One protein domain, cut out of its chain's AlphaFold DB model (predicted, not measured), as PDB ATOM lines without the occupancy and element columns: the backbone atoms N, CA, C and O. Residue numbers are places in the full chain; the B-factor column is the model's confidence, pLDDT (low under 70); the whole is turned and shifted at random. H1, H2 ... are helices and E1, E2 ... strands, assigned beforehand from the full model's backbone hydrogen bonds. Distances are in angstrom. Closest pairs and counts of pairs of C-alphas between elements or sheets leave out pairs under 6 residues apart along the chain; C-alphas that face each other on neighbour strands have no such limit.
ATOM      1  N   GLN A  13     208.604 199.840 147.923       88.19
ATOM      2  CA  GLN A  13     208.820 198.408 147.698       88.19
ATOM      3  C   GLN A  13     207.586 197.765 147.077       88.19
ATOM      4  O   GLN A  13     207.705 197.029 146.106       88.19
ATOM      5  N   ARG A  14     206.390 198.093 147.580       89.75
ATOM      6  CA  ARG A  14     205.146 197.581 147.003       89.75
ATOM      7  C   ARG A  14     205.011 197.966 145.530       89.75
ATOM      8  O   ARG A  14     204.735 197.090 144.725       89.75
ATOM      9  N   THR A  15     205.240 199.229 145.176       92.44
ATOM     10  CA  THR A  15     205.176 199.679 143.777       92.44
ATOM     11  C   THR A  15     206.199 198.962 142.898       92.44
ATOM     12  O   THR A  15     205.861 198.529 141.799       92.44
ATOM     13  N   ALA A  16     207.436 198.795 143.379       91.69
ATOM     14  CA  ALA A  16     208.475 198.071 142.649       91.69
ATOM     15  C   ALA A  16     208.101 196.595 142.432       91.69
ATOM     16  O   ALA A  16     208.264 196.070 141.333       91.69
ATOM     17  N   TRP A  17     207.554 195.942 143.458       93.69
ATOM     18  CA  TRP A  17     207.119 194.548 143.392       93.69
ATOM     19  C   TRP A  17     205.930 194.358 142.451       93.69
ATOM     20  O   TRP A  17     205.946 193.428 141.651       93.69
ATOM     21  N   THR A  18     204.932 195.248 142.502       91.38
ATOM     22  CA  THR A  18     203.794 195.229 141.569       91.38
ATOM     23  C   THR A  18     204.286 195.336 140.131       91.38
ATOM     24  O   THR A  18     203.970 194.468 139.325       91.38
ATOM     25  N   ARG A  19     205.134 196.330 139.830       93.50
ATOM     26  CA  ARG A  19     205.692 196.507 138.484       93.50
ATOM     27  C   ARG A  19     206.474 195.274 138.028       93.50
ATOM     28  O   ARG A  19     206.318 194.831 136.899       93.50
ATOM     29  N   GLY A  20     207.294 194.699 138.908       91.62
ATOM     30  CA  GLY A  20     208.061 193.496 138.589       91.62
ATOM     31  C   GLY A  20     207.174 192.308 138.204       91.62
ATOM     32  O   GLY A  20     207.521 191.575 137.281       91.62
ATOM     33  N   ILE A  21     206.027 192.141 138.871       91.31
ATOM     34  CA  ILE A  21     205.038 191.109 138.529       91.31
ATOM     35  C   ILE A  21     204.336 191.433 137.208       91.31
ATOM     36  O   ILE A  21     204.240 190.551 136.359       91.31
ATOM     37  N   GLU A  22     203.876 192.670 137.015       91.62
ATOM     38  CA  GLU A  22     203.213 193.110 135.776       91.62
ATOM     39  C   GLU A  22     204.113 192.934 134.545       91.62
ATOM     40  O   GLU A  22     203.641 192.556 133.482       91.62
ATOM     41  N   GLU A  23     205.422 193.151 134.692       90.00
ATOM     42  CA  GLU A  23     206.402 192.932 133.624       90.00
ATOM     43  C   GLU A  23     206.750 191.450 133.419       90.00
ATOM     44  O   GLU A  23     207.225 191.072 132.349       90.00
ATOM     45  N   ALA A  24     206.580 190.609 134.443       88.88
ATOM     46  CA  ALA A  24     206.903 189.186 134.373       88.88
ATOM     47  C   ALA A  24     205.743 188.335 133.836       88.88
ATOM     48  O   ALA A  24     205.985 187.271 133.255       88.88
ATOM     49  N   PHE A  25     204.499 188.751 134.088       90.25
ATOM     50  CA  PHE A  25     203.296 187.990 133.759       90.25
ATOM     51  C   PHE A  25     202.656 188.522 132.482       90.25
ATOM     52  O   PHE A  25     202.426 189.715 132.333       90.25
ATOM     53  N   VAL A  26     202.349 187.608 131.568       86.44
ATOM     54  CA  VAL A  26     201.643 187.906 130.319       86.44
ATOM     55  C   VAL A  26     200.192 187.453 130.418       86.44
ATOM     56  O   VAL A  26     199.841 186.664 131.299       86.44
ATOM     57  N   ASP A  27     199.367 187.883 129.467       89.88
ATOM     58  CA  ASP A  27     198.041 187.304 129.275       89.88
ATOM     59  C   ASP A  27     198.161 185.799 129.001       89.88
ATOM     60  O   ASP A  27     198.688 185.368 127.971       89.88
ATOM     61  N   VAL A  28     197.676 184.987 129.942       88.62
ATOM     62  CA  VAL A  28     197.698 183.528 129.824       88.62
ATOM     63  C   VAL A  28     196.482 183.034 129.051       88.62
ATOM     64  O   VAL A  28     195.344 183.426 129.307       88.62
ATOM     65  N   ARG A  29     196.722 182.129 128.102       91.81
ATOM     66  CA  ARG A  29     195.679 181.381 127.388       91.81
ATOM     67  C   ARG A  29     195.603 179.952 127.928       91.81
ATOM     68  O   ARG A  29     196.580 179.479 128.512       91.81
ATOM     69  N   PRO A  30     194.485 179.233 127.724       93.94
ATOM     70  CA  PRO A  30     194.416 177.815 128.060       93.94
ATOM     71  C   PRO A  30     195.601 177.041 127.467       93.94
ATOM     72  O   PRO A  30     195.895 177.169 126.281       93.94
ATOM     73  N   GLY A  31     196.288 176.268 128.309       92.81
ATOM     74  CA  GLY A  31     197.490 175.513 127.939       92.81
ATOM     75  C   GLY A  31     198.818 176.239 128.183       92.81
ATOM     76  O   GLY A  31     199.844 175.568 128.230       92.81
ATOM     77  N   MET A  32     198.815 177.558 128.403       94.31
ATOM     78  CA  MET A  32     200.027 178.294 128.776       94.31
ATOM     79  C   MET A  32     200.361 178.117 130.255       94.31
ATOM     80  O   MET A  32     199.470 177.985 131.102       94.31
ATOM     81  N   ARG A  33     201.653 178.188 130.584       93.75
ATOM     82  CA  ARG A  33     202.136 178.061 131.964       93.75
ATOM     83  C   ARG A  33     203.133 179.152 132.326       93.75
ATOM     84  O   ARG A  33     204.162 179.305 131.673       93.75
ATOM     85  N   ILE A  34     202.873 179.832 133.444       94.38
ATOM     86  CA  ILE A  34     203.868 180.664 134.125       94.38
ATOM     87  C   ILE A  34     204.536 179.829 135.216       94.38
ATOM     88  O   ILE A  34     203.863 179.269 136.080       94.38
ATOM     89  N   THR A  35     205.863 179.758 135.191       94.12
ATOM     90  CA  THR A  35     206.663 179.057 136.201       94.12
ATOM     91  C   THR A  35     207.490 180.057 136.990       94.12
ATOM     92  O   THR A  35     208.299 180.777 136.410       94.12
ATOM     93  N   GLY A  36     207.309 180.088 138.311       94.25
ATOM     94  CA  GLY A  36     208.161 180.842 139.228       94.25
ATOM     95  C   GLY A  36     209.235 179.947 139.844       94.25
ATOM     96  O   GLY A  36     208.916 179.024 140.587       94.25
ATOM     97  N   LEU A  37     210.503 180.240 139.571       94.44
ATOM     98  CA  LEU A  37     211.659 179.597 140.187       94.44
ATOM     99  C   LEU A  37     212.141 180.436 141.370       94.44
ATOM    100  O   LEU A  37     212.685 181.528 141.186       94.44
ATOM    101  N   TYR A  38     211.954 179.918 142.581       93.56
ATOM    102  CA  TYR A  38     212.476 180.531 143.797       93.56
ATOM    103  C   TYR A  38     213.974 180.243 143.946       93.56
ATOM    104  O   TYR A  38     214.386 179.085 143.930       93.56
ATOM    105  N   LEU A  39     214.782 181.293 144.115       94.38
ATOM    106  CA  LEU A  39     216.226 181.205 144.339       94.38
ATOM    107  C   LEU A  39     216.533 181.755 145.742       94.38
ATOM    108  O   LEU A  39     216.658 182.976 145.908       94.38
ATOM    109  N   PRO A  40     216.616 180.890 146.776       90.50
ATOM    110  CA  PRO A  40     216.820 181.321 148.153       90.50
ATOM    111  C   PRO A  40     218.015 182.270 148.299       90.50
ATOM    112  O   PRO A  40     219.116 181.985 147.836       90.50
ATOM    113  N   GLY A  41     217.785 183.419 148.939       92.62
ATOM    114  CA  GLY A  41     218.811 184.443 149.171       92.62
ATOM    115  C   GLY A  41     219.120 185.356 147.979       92.62
ATOM    116  O   GLY A  41     219.831 186.333 148.172       92.62
ATOM    117  N   GLN A  42     218.567 185.090 146.792       96.00
ATOM    118  CA  GLN A  42     218.833 185.875 145.578       96.00
ATOM    119  C   GLN A  42     217.581 186.587 145.059       96.00
ATOM    120  O   GLN A  42     217.630 187.768 144.731       96.00
ATOM    121  N   GLY A  43     216.447 185.888 145.012       95.81
ATOM    122  CA  GLY A  43     215.227 186.410 144.406       95.81
ATOM    123  C   GLY A  43     214.447 185.309 143.702       95.81
ATOM    124  O   GLY A  43     214.291 184.204 144.233       95.81
ATOM    125  N   CYS A  44     213.946 185.598 142.506       97.00
ATOM    126  CA  CYS A  44     213.280 184.601 141.679       97.00
ATOM    127  C   CYS A  44     213.370 184.883 140.180       97.00
ATOM    128  O   CYS A  44     213.671 185.994 139.745       97.00
ATOM    129  N   ARG A  45     213.073 183.848 139.394       97.38
ATOM    130  CA  ARG A  45     212.932 183.926 137.938       97.38
ATOM    131  C   ARG A  45     211.553 183.460 137.516       97.38
ATOM    132  O   ARG A  45     211.016 182.527 138.106       97.38
ATOM    133  N   PHE A  46     211.019 184.072 136.475       96.69
ATOM    134  CA  PHE A  46     209.762 183.692 135.858       96.69
ATOM    135  C   PHE A  46     209.986 183.215 134.434       96.69
ATOM    136  O   PHE A  46     210.794 183.784 133.696       96.69
ATOM    137  N   TYR A  47     209.236 182.187 134.061       96.12
ATOM    138  CA  TYR A  47     209.234 181.609 132.727       96.12
ATOM    139  C   TYR A  47     207.801 181.515 132.217       96.12
ATOM    140  O   TYR A  47     206.907 181.188 132.996       96.12
ATOM    141  N   VAL A  48     207.591 181.768 130.929       95.12
ATOM    142  CA  VAL A  48     206.317 181.567 130.227       95.12
ATOM    143  C   VAL A  48     206.555 180.519 129.152       95.12
ATOM    144  O   VAL A  48     207.413 180.724 128.296       95.12
ATOM    145  N   ASP A  49     205.843 179.393 129.220       93.69
ATOM    146  CA  ASP A  49     206.035 178.246 128.316       93.69
ATOM    147  C   ASP A  49     207.523 177.871 128.179       93.69
ATOM    148  O   ASP A  49     208.083 177.769 127.088       93.69
ATOM    149  N   ASP A  50     208.176 177.768 129.340       91.50
ATOM    150  CA  ASP A  50     209.595 177.444 129.532       91.50
ATOM    151  C   ASP A  50     210.600 178.478 128.982       91.50
ATOM    152  O   ASP A  50     211.813 178.318 129.136       91.50
ATOM    153  N   LYS A  51     210.133 179.604 128.430       94.25
ATOM    154  CA  LYS A  51     210.984 180.732 128.029       94.25
ATOM    155  C   LYS A  51     211.173 181.698 129.182       94.25
ATOM    156  O   LYS A  51     210.209 182.071 129.844       94.25
ATOM    157  N   PHE A  52     212.409 182.140 129.399       95.44
ATOM    158  CA  PHE A  52     212.710 183.164 130.395       95.44
ATOM    159  C   PHE A  52     211.904 184.435 130.109       95.44
ATOM    160  O   PHE A  52     211.984 184.990 129.015       95.44
ATOM    161  N   SER A  53     211.135 184.872 131.101       95.38
ATOM    162  CA  SER A  53     210.377 186.121 131.063       95.38
ATOM    163  C   SER A  53     211.136 187.211 131.809       95.38
ATOM    164  O   SER A  53     211.466 188.255 131.244       95.38
ATOM    165  N   ARG A  54     211.459 186.962 133.085       95.31
ATOM    166  CA  ARG A  54     212.053 187.983 133.950       95.31
ATOM    167  C   ARG A  54     212.768 187.399 135.157       95.31
ATOM    168  O   ARG A  54     212.375 186.368 135.695       95.31
ATOM    169  N   GLU A  55     213.780 188.119 135.621       97.06
ATOM    170  CA  GLU A  55     214.380 187.945 136.939       97.06
ATOM    171  C   GLU A  55     213.965 189.110 137.845       97.06
ATOM    172  O   GLU A  55     213.977 190.269 137.430       97.06
ATOM    173  N   ILE A  56     213.599 188.795 139.087       95.56
ATOM    174  CA  ILE A  56     213.429 189.771 140.162       95.56
ATOM    175  C   ILE A  56     214.457 189.428 141.239       95.56
ATOM    176  O   ILE A  56     214.240 188.537 142.064       95.56
ATOM    177  N   ALA A  57     215.588 190.133 141.213       96.00
ATOM    178  CA  ALA A  57     216.712 189.967 142.136       96.00
ATOM    179  C   ALA A  57     216.457 190.659 143.493       96.00
ATOM    180  O   ALA A  57     217.237 191.490 143.951       96.00
ATOM    181  N   ASP A  58     215.316 190.350 144.117       94.19
ATOM    182  CA  ASP A  58     214.942 190.834 145.447       94.19
ATOM    183  C   ASP A  58     214.583 189.631 146.348       94.19
ATOM    184  O   ASP A  58     213.511 189.025 146.200       94.19
ATOM    185  N   PRO A  59     215.457 189.258 147.304       93.44
ATOM    186  CA  PRO A  59     215.212 188.143 148.218       93.44
ATOM    187  C   PRO A  59     214.000 188.347 149.135       93.44
ATOM    188  O   PRO A  59     213.378 187.367 149.559       93.44
ATOM    189  N   VAL A  60     213.668 189.598 149.467       92.19
ATOM    190  CA  VAL A  60     212.540 189.946 150.339       92.19
ATOM    191  C   VAL A  60     211.238 189.791 149.566       92.19
ATOM    192  O   VAL A  60     210.304 189.165 150.073       92.19
ATOM    193  N   PHE A  61     211.203 190.283 148.324       92.94
ATOM    194  CA  PHE A  61     210.100 190.028 147.400       92.94
ATOM    195  C   PHE A  61     209.860 188.531 147.248       92.94
ATOM    196  O   PHE A  61     208.757 188.052 147.506       92.94
ATOM    197  N   ALA A  62     210.898 187.782 146.869       93.88
ATOM    198  CA  ALA A  62     210.759 186.369 146.567       93.88
ATOM    199  C   ALA A  62     210.267 185.589 147.794       93.88
ATOM    200  O   ALA A  62     209.310 184.825 147.702       93.88
ATOM    201  N   ARG A  63     210.828 185.851 148.982       90.88
ATOM    202  CA  ARG A  63     210.324 185.250 150.223       90.88
ATOM    203  C   ARG A  63     208.839 185.553 150.435       90.88
ATOM    204  O   ARG A  63     208.086 184.636 150.734       90.88
ATOM    205  N   ALA A  64     208.419 186.804 150.267       89.69
ATOM    206  CA  ALA A  64     207.033 187.213 150.480       89.69
ATOM    207  C   ALA A  64     206.064 186.613 149.449       89.69
ATOM    208  O   ALA A  64     204.960 186.209 149.808       89.69
ATOM    209  N   PHE A  65     206.478 186.546 148.183       90.81
ATOM    210  CA  PHE A  65     205.680 186.026 147.080       90.81
ATOM    211  C   PHE A  65     205.470 184.514 147.204       90.81
ATOM    212  O   PHE A  65     204.335 184.046 147.250       90.81
ATOM    213  N   PHE A  66     206.548 183.736 147.340       91.06
ATOM    214  CA  PHE A  66     206.446 182.274 147.428       91.06
ATOM    215  C   PHE A  66     205.833 181.800 148.746       91.06
ATOM    216  O   PHE A  66     205.209 180.739 148.793       91.06
ATOM    217  N   ALA A  67     205.941 182.599 149.806       88.44
ATOM    218  CA  ALA A  67     205.296 182.318 151.077       88.44
ATOM    219  C   ALA A  67     203.764 182.196 150.994       88.44
ATOM    220  O   ALA A  67     203.174 181.547 151.851       88.44
ATOM    221  N   ILE A  68     203.111 182.738 149.957       85.62
ATOM    222  CA  ILE A  68     201.673 182.518 149.717       85.62
ATOM    223  C   ILE A  68     201.343 181.014 149.681       85.62
ATOM    224  O   ILE A  68     200.287 180.608 150.168       85.62
ATOM    225  N   TRP A  69     202.264 180.196 149.158       85.88
ATOM    226  CA  TRP A  69     202.110 178.746 149.035       85.88
ATOM    227  C   TRP A  69     203.003 177.944 149.984       85.88
ATOM    228  O   TRP A  69     202.585 176.900 150.475       85.88
ATOM    229  N   LEU A  70     204.240 178.392 150.221       83.81
ATOM    230  CA  LEU A  70     205.255 177.595 150.924       83.81
ATOM    231  C   LEU A  70     205.281 177.825 152.440       83.81
ATOM    232  O   LEU A  70     205.857 177.017 153.177       83.81
ATOM    233  N   ASP A  71     204.674 178.911 152.922       84.94
ATOM    234  CA  ASP A  71     204.685 179.227 154.346       84.94
ATOM    235  C   ASP A  71     203.925 178.173 155.167       84.94
ATOM    236  O   ASP A  71     202.884 177.689 154.721       84.94
ATOM    237  N   PRO A  72     204.380 177.811 156.382       79.25
ATOM    238  CA  PRO A  72     203.637 176.913 157.268       79.25
ATOM    239  C   PRO A  72     202.199 177.364 157.568       79.25
ATOM    240  O   PRO A  72     201.364 176.528 157.898       79.25
ATOM    241  N   GLY A  73     201.902 178.663 157.457       79.38
ATOM    242  CA  GLY A  73     200.565 179.239 157.586       79.38
ATOM    243  C   GLY A  73     199.784 179.379 156.272       79.38
ATOM    244  O   GLY A  73     198.744 180.045 156.273       79.38
ATOM    245  N   ALA A  74     200.261 178.812 155.156       79.44
ATOM    246  CA  ALA A  74     199.527 178.795 153.893       79.44
ATOM    247  C   ALA A  74     198.181 178.072 154.065       79.44
ATOM    248  O   ALA A  74     198.091 177.027 154.706       79.44
ATOM    249  N   ARG A  75     197.111 178.640 153.494       77.12
ATOM    250  CA  ARG A  75     195.738 178.139 153.701       77.12
ATOM    251  C   ARG A  75     195.497 176.754 153.105       77.12
ATOM    252  O   ARG A  75     194.654 176.026 153.614       77.12
ATOM    253  N   ASP A  76     196.205 176.418 152.033       82.06
ATOM    254  CA  ASP A  76     196.102 175.120 151.375       82.06
ATOM    255  C   ASP A  76     197.295 174.243 151.768       82.06
ATOM    256  O   ASP A  76     198.336 174.199 151.104       82.06
ATOM    257  N   THR A  77     197.139 173.553 152.898       82.44
ATOM    258  CA  THR A  77     198.161 172.658 153.443       82.44
ATOM    259  C   THR A  77     198.501 171.530 152.470       82.44
ATOM    260  O   THR A  77     199.661 171.138 152.382       82.44
ATOM    261  N   GLN A  78     197.530 171.011 151.710       83.81
ATOM    262  CA  GLN A  78     197.767 169.894 150.792       83.81
ATOM    263  C   GLN A  78     198.563 170.342 149.561       83.81
ATOM    264  O   GLN A  78     199.492 169.652 149.136       83.81
ATOM    265  N   LEU A  79     198.237 171.504 148.991       82.81
ATOM    266  CA  LEU A  79     199.032 172.122 147.931       82.81
ATOM    267  C   LEU A  79     200.456 172.408 148.408       82.81
ATOM    268  O   LEU A  79     201.408 172.073 147.709       82.81
ATOM    269  N   ARG A  80     200.617 172.948 149.620       85.50
ATOM    270  CA  ARG A  80     201.937 173.181 150.216       85.50
ATOM    271  C   ARG A  80     202.763 171.895 150.302       85.50
ATOM    272  O   ARG A  80     203.914 171.891 149.883       85.50
ATOM    273  N   GLN A  81     202.196 170.816 150.844       85.38
ATOM    274  CA  GLN A  81     202.898 169.533 150.976       85.38
ATOM    275  C   GLN A  81     203.326 168.993 149.602       85.38
ATOM    276  O   GLN A  81     204.468 168.573 149.445       85.38
ATOM    277  N   ARG A  82     202.459 169.088 148.583       85.56
ATOM    278  CA  ARG A  82     202.800 168.720 147.196       85.56
ATOM    279  C   ARG A  82     203.942 169.564 146.627       85.56
ATOM    280  O   ARG A  82     204.887 169.014 146.078       85.56
ATOM    281  N   LEU A  83     203.894 170.883 146.807       83.56
ATOM    282  CA  LEU A  83     204.942 171.797 146.332       83.56
ATOM    283  C   LEU A  83     206.290 171.588 147.032       83.56
ATOM    284  O   LEU A  83     207.332 171.840 146.435       83.56
ATOM    285  N   LEU A  84     206.278 171.126 148.284       84.75
ATOM    286  CA  LEU A  84     207.487 170.792 149.038       84.75
ATOM    287  C   LEU A  84     207.984 169.359 148.786       84.75
ATOM    288  O   LEU A  84     208.970 168.958 149.402       84.75
ATOM    289  N   GLY A  85     207.311 168.577 147.933       83.81
ATOM    290  CA  GLY A  85     207.632 167.161 147.720       83.81
ATOM    291  C   GLY A  85     207.401 166.288 148.960       83.81
ATOM    292  O   GLY A  85     208.010 165.236 149.102       83.81
TER     293      GLY A  85
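This is residues 13 to 85 of the 90 residues of the protein "Chalcone_isomerase domain-containing protein" of Pseudomonas putida (UniProt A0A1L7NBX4). You are looking at a small three-stranded sheet, E1, E2, E3, with helices H1 and H2 over one face, two layers in all, and no named helix over the other face. H3 is off the sheet and packs on residues 69 to 70 of H2. There are 73 printed residues, with three named helices and three named strands in the order H1, E1, E2, E3, H2, H3; the sheet is antiparallel and the class mixed. The whole is compact, with a radius of gyration of the C-alphas of 12.8 A and spans of 32 by 29 by 18 A.

Start at E1, residues 34 to 39, E2, residues 43 to 48, and E3, residues 51 to 56, a meander, each strand the antiparallel neighbour of the one before. In hairpin E1 and E2, find N 37 and O 45 at 2.8 A; in hairpin E2 and E3, N 46 and O 54 at 2.8 A. H2, residues 59 to 70, is on the sheet over E1 and E2, at a height of 9.0 A; the C-alphas of Gly 43 and Pro 59, 4.2 A apart, are the closest of E2 and H2. H1, residues 13 to 24, is on the same face at 10.5 A, along the strands; its closest C-alphas to E3 are Ala 24 and Arg 54, 5.3 A. H3, residues 77 to 83, touches H2, closest at the C-alphas of Leu 70 and Arg 80, 5.6 A. Every O i to N i+4 pair is within hydrogen-bond range in H1 and H3; in H2, 6 of 8 are.

Find C-alpha 13 at (208.820, 198.408, 147.698); from there H1 runs 16.3 A. E1 measures 16.0 A, E2 17.4 A, E3 15.3 A and H2 14.8 A. H3 runs 9.9 A to C-alpha 83 at (204.942, 171.797, 146.332).

The C-alphas of Pro 30 and Gly 41 are the two farthest apart, 32.9 A. The printed part has no cut, no link is long, and no printed residue is under 70 in pLDDT.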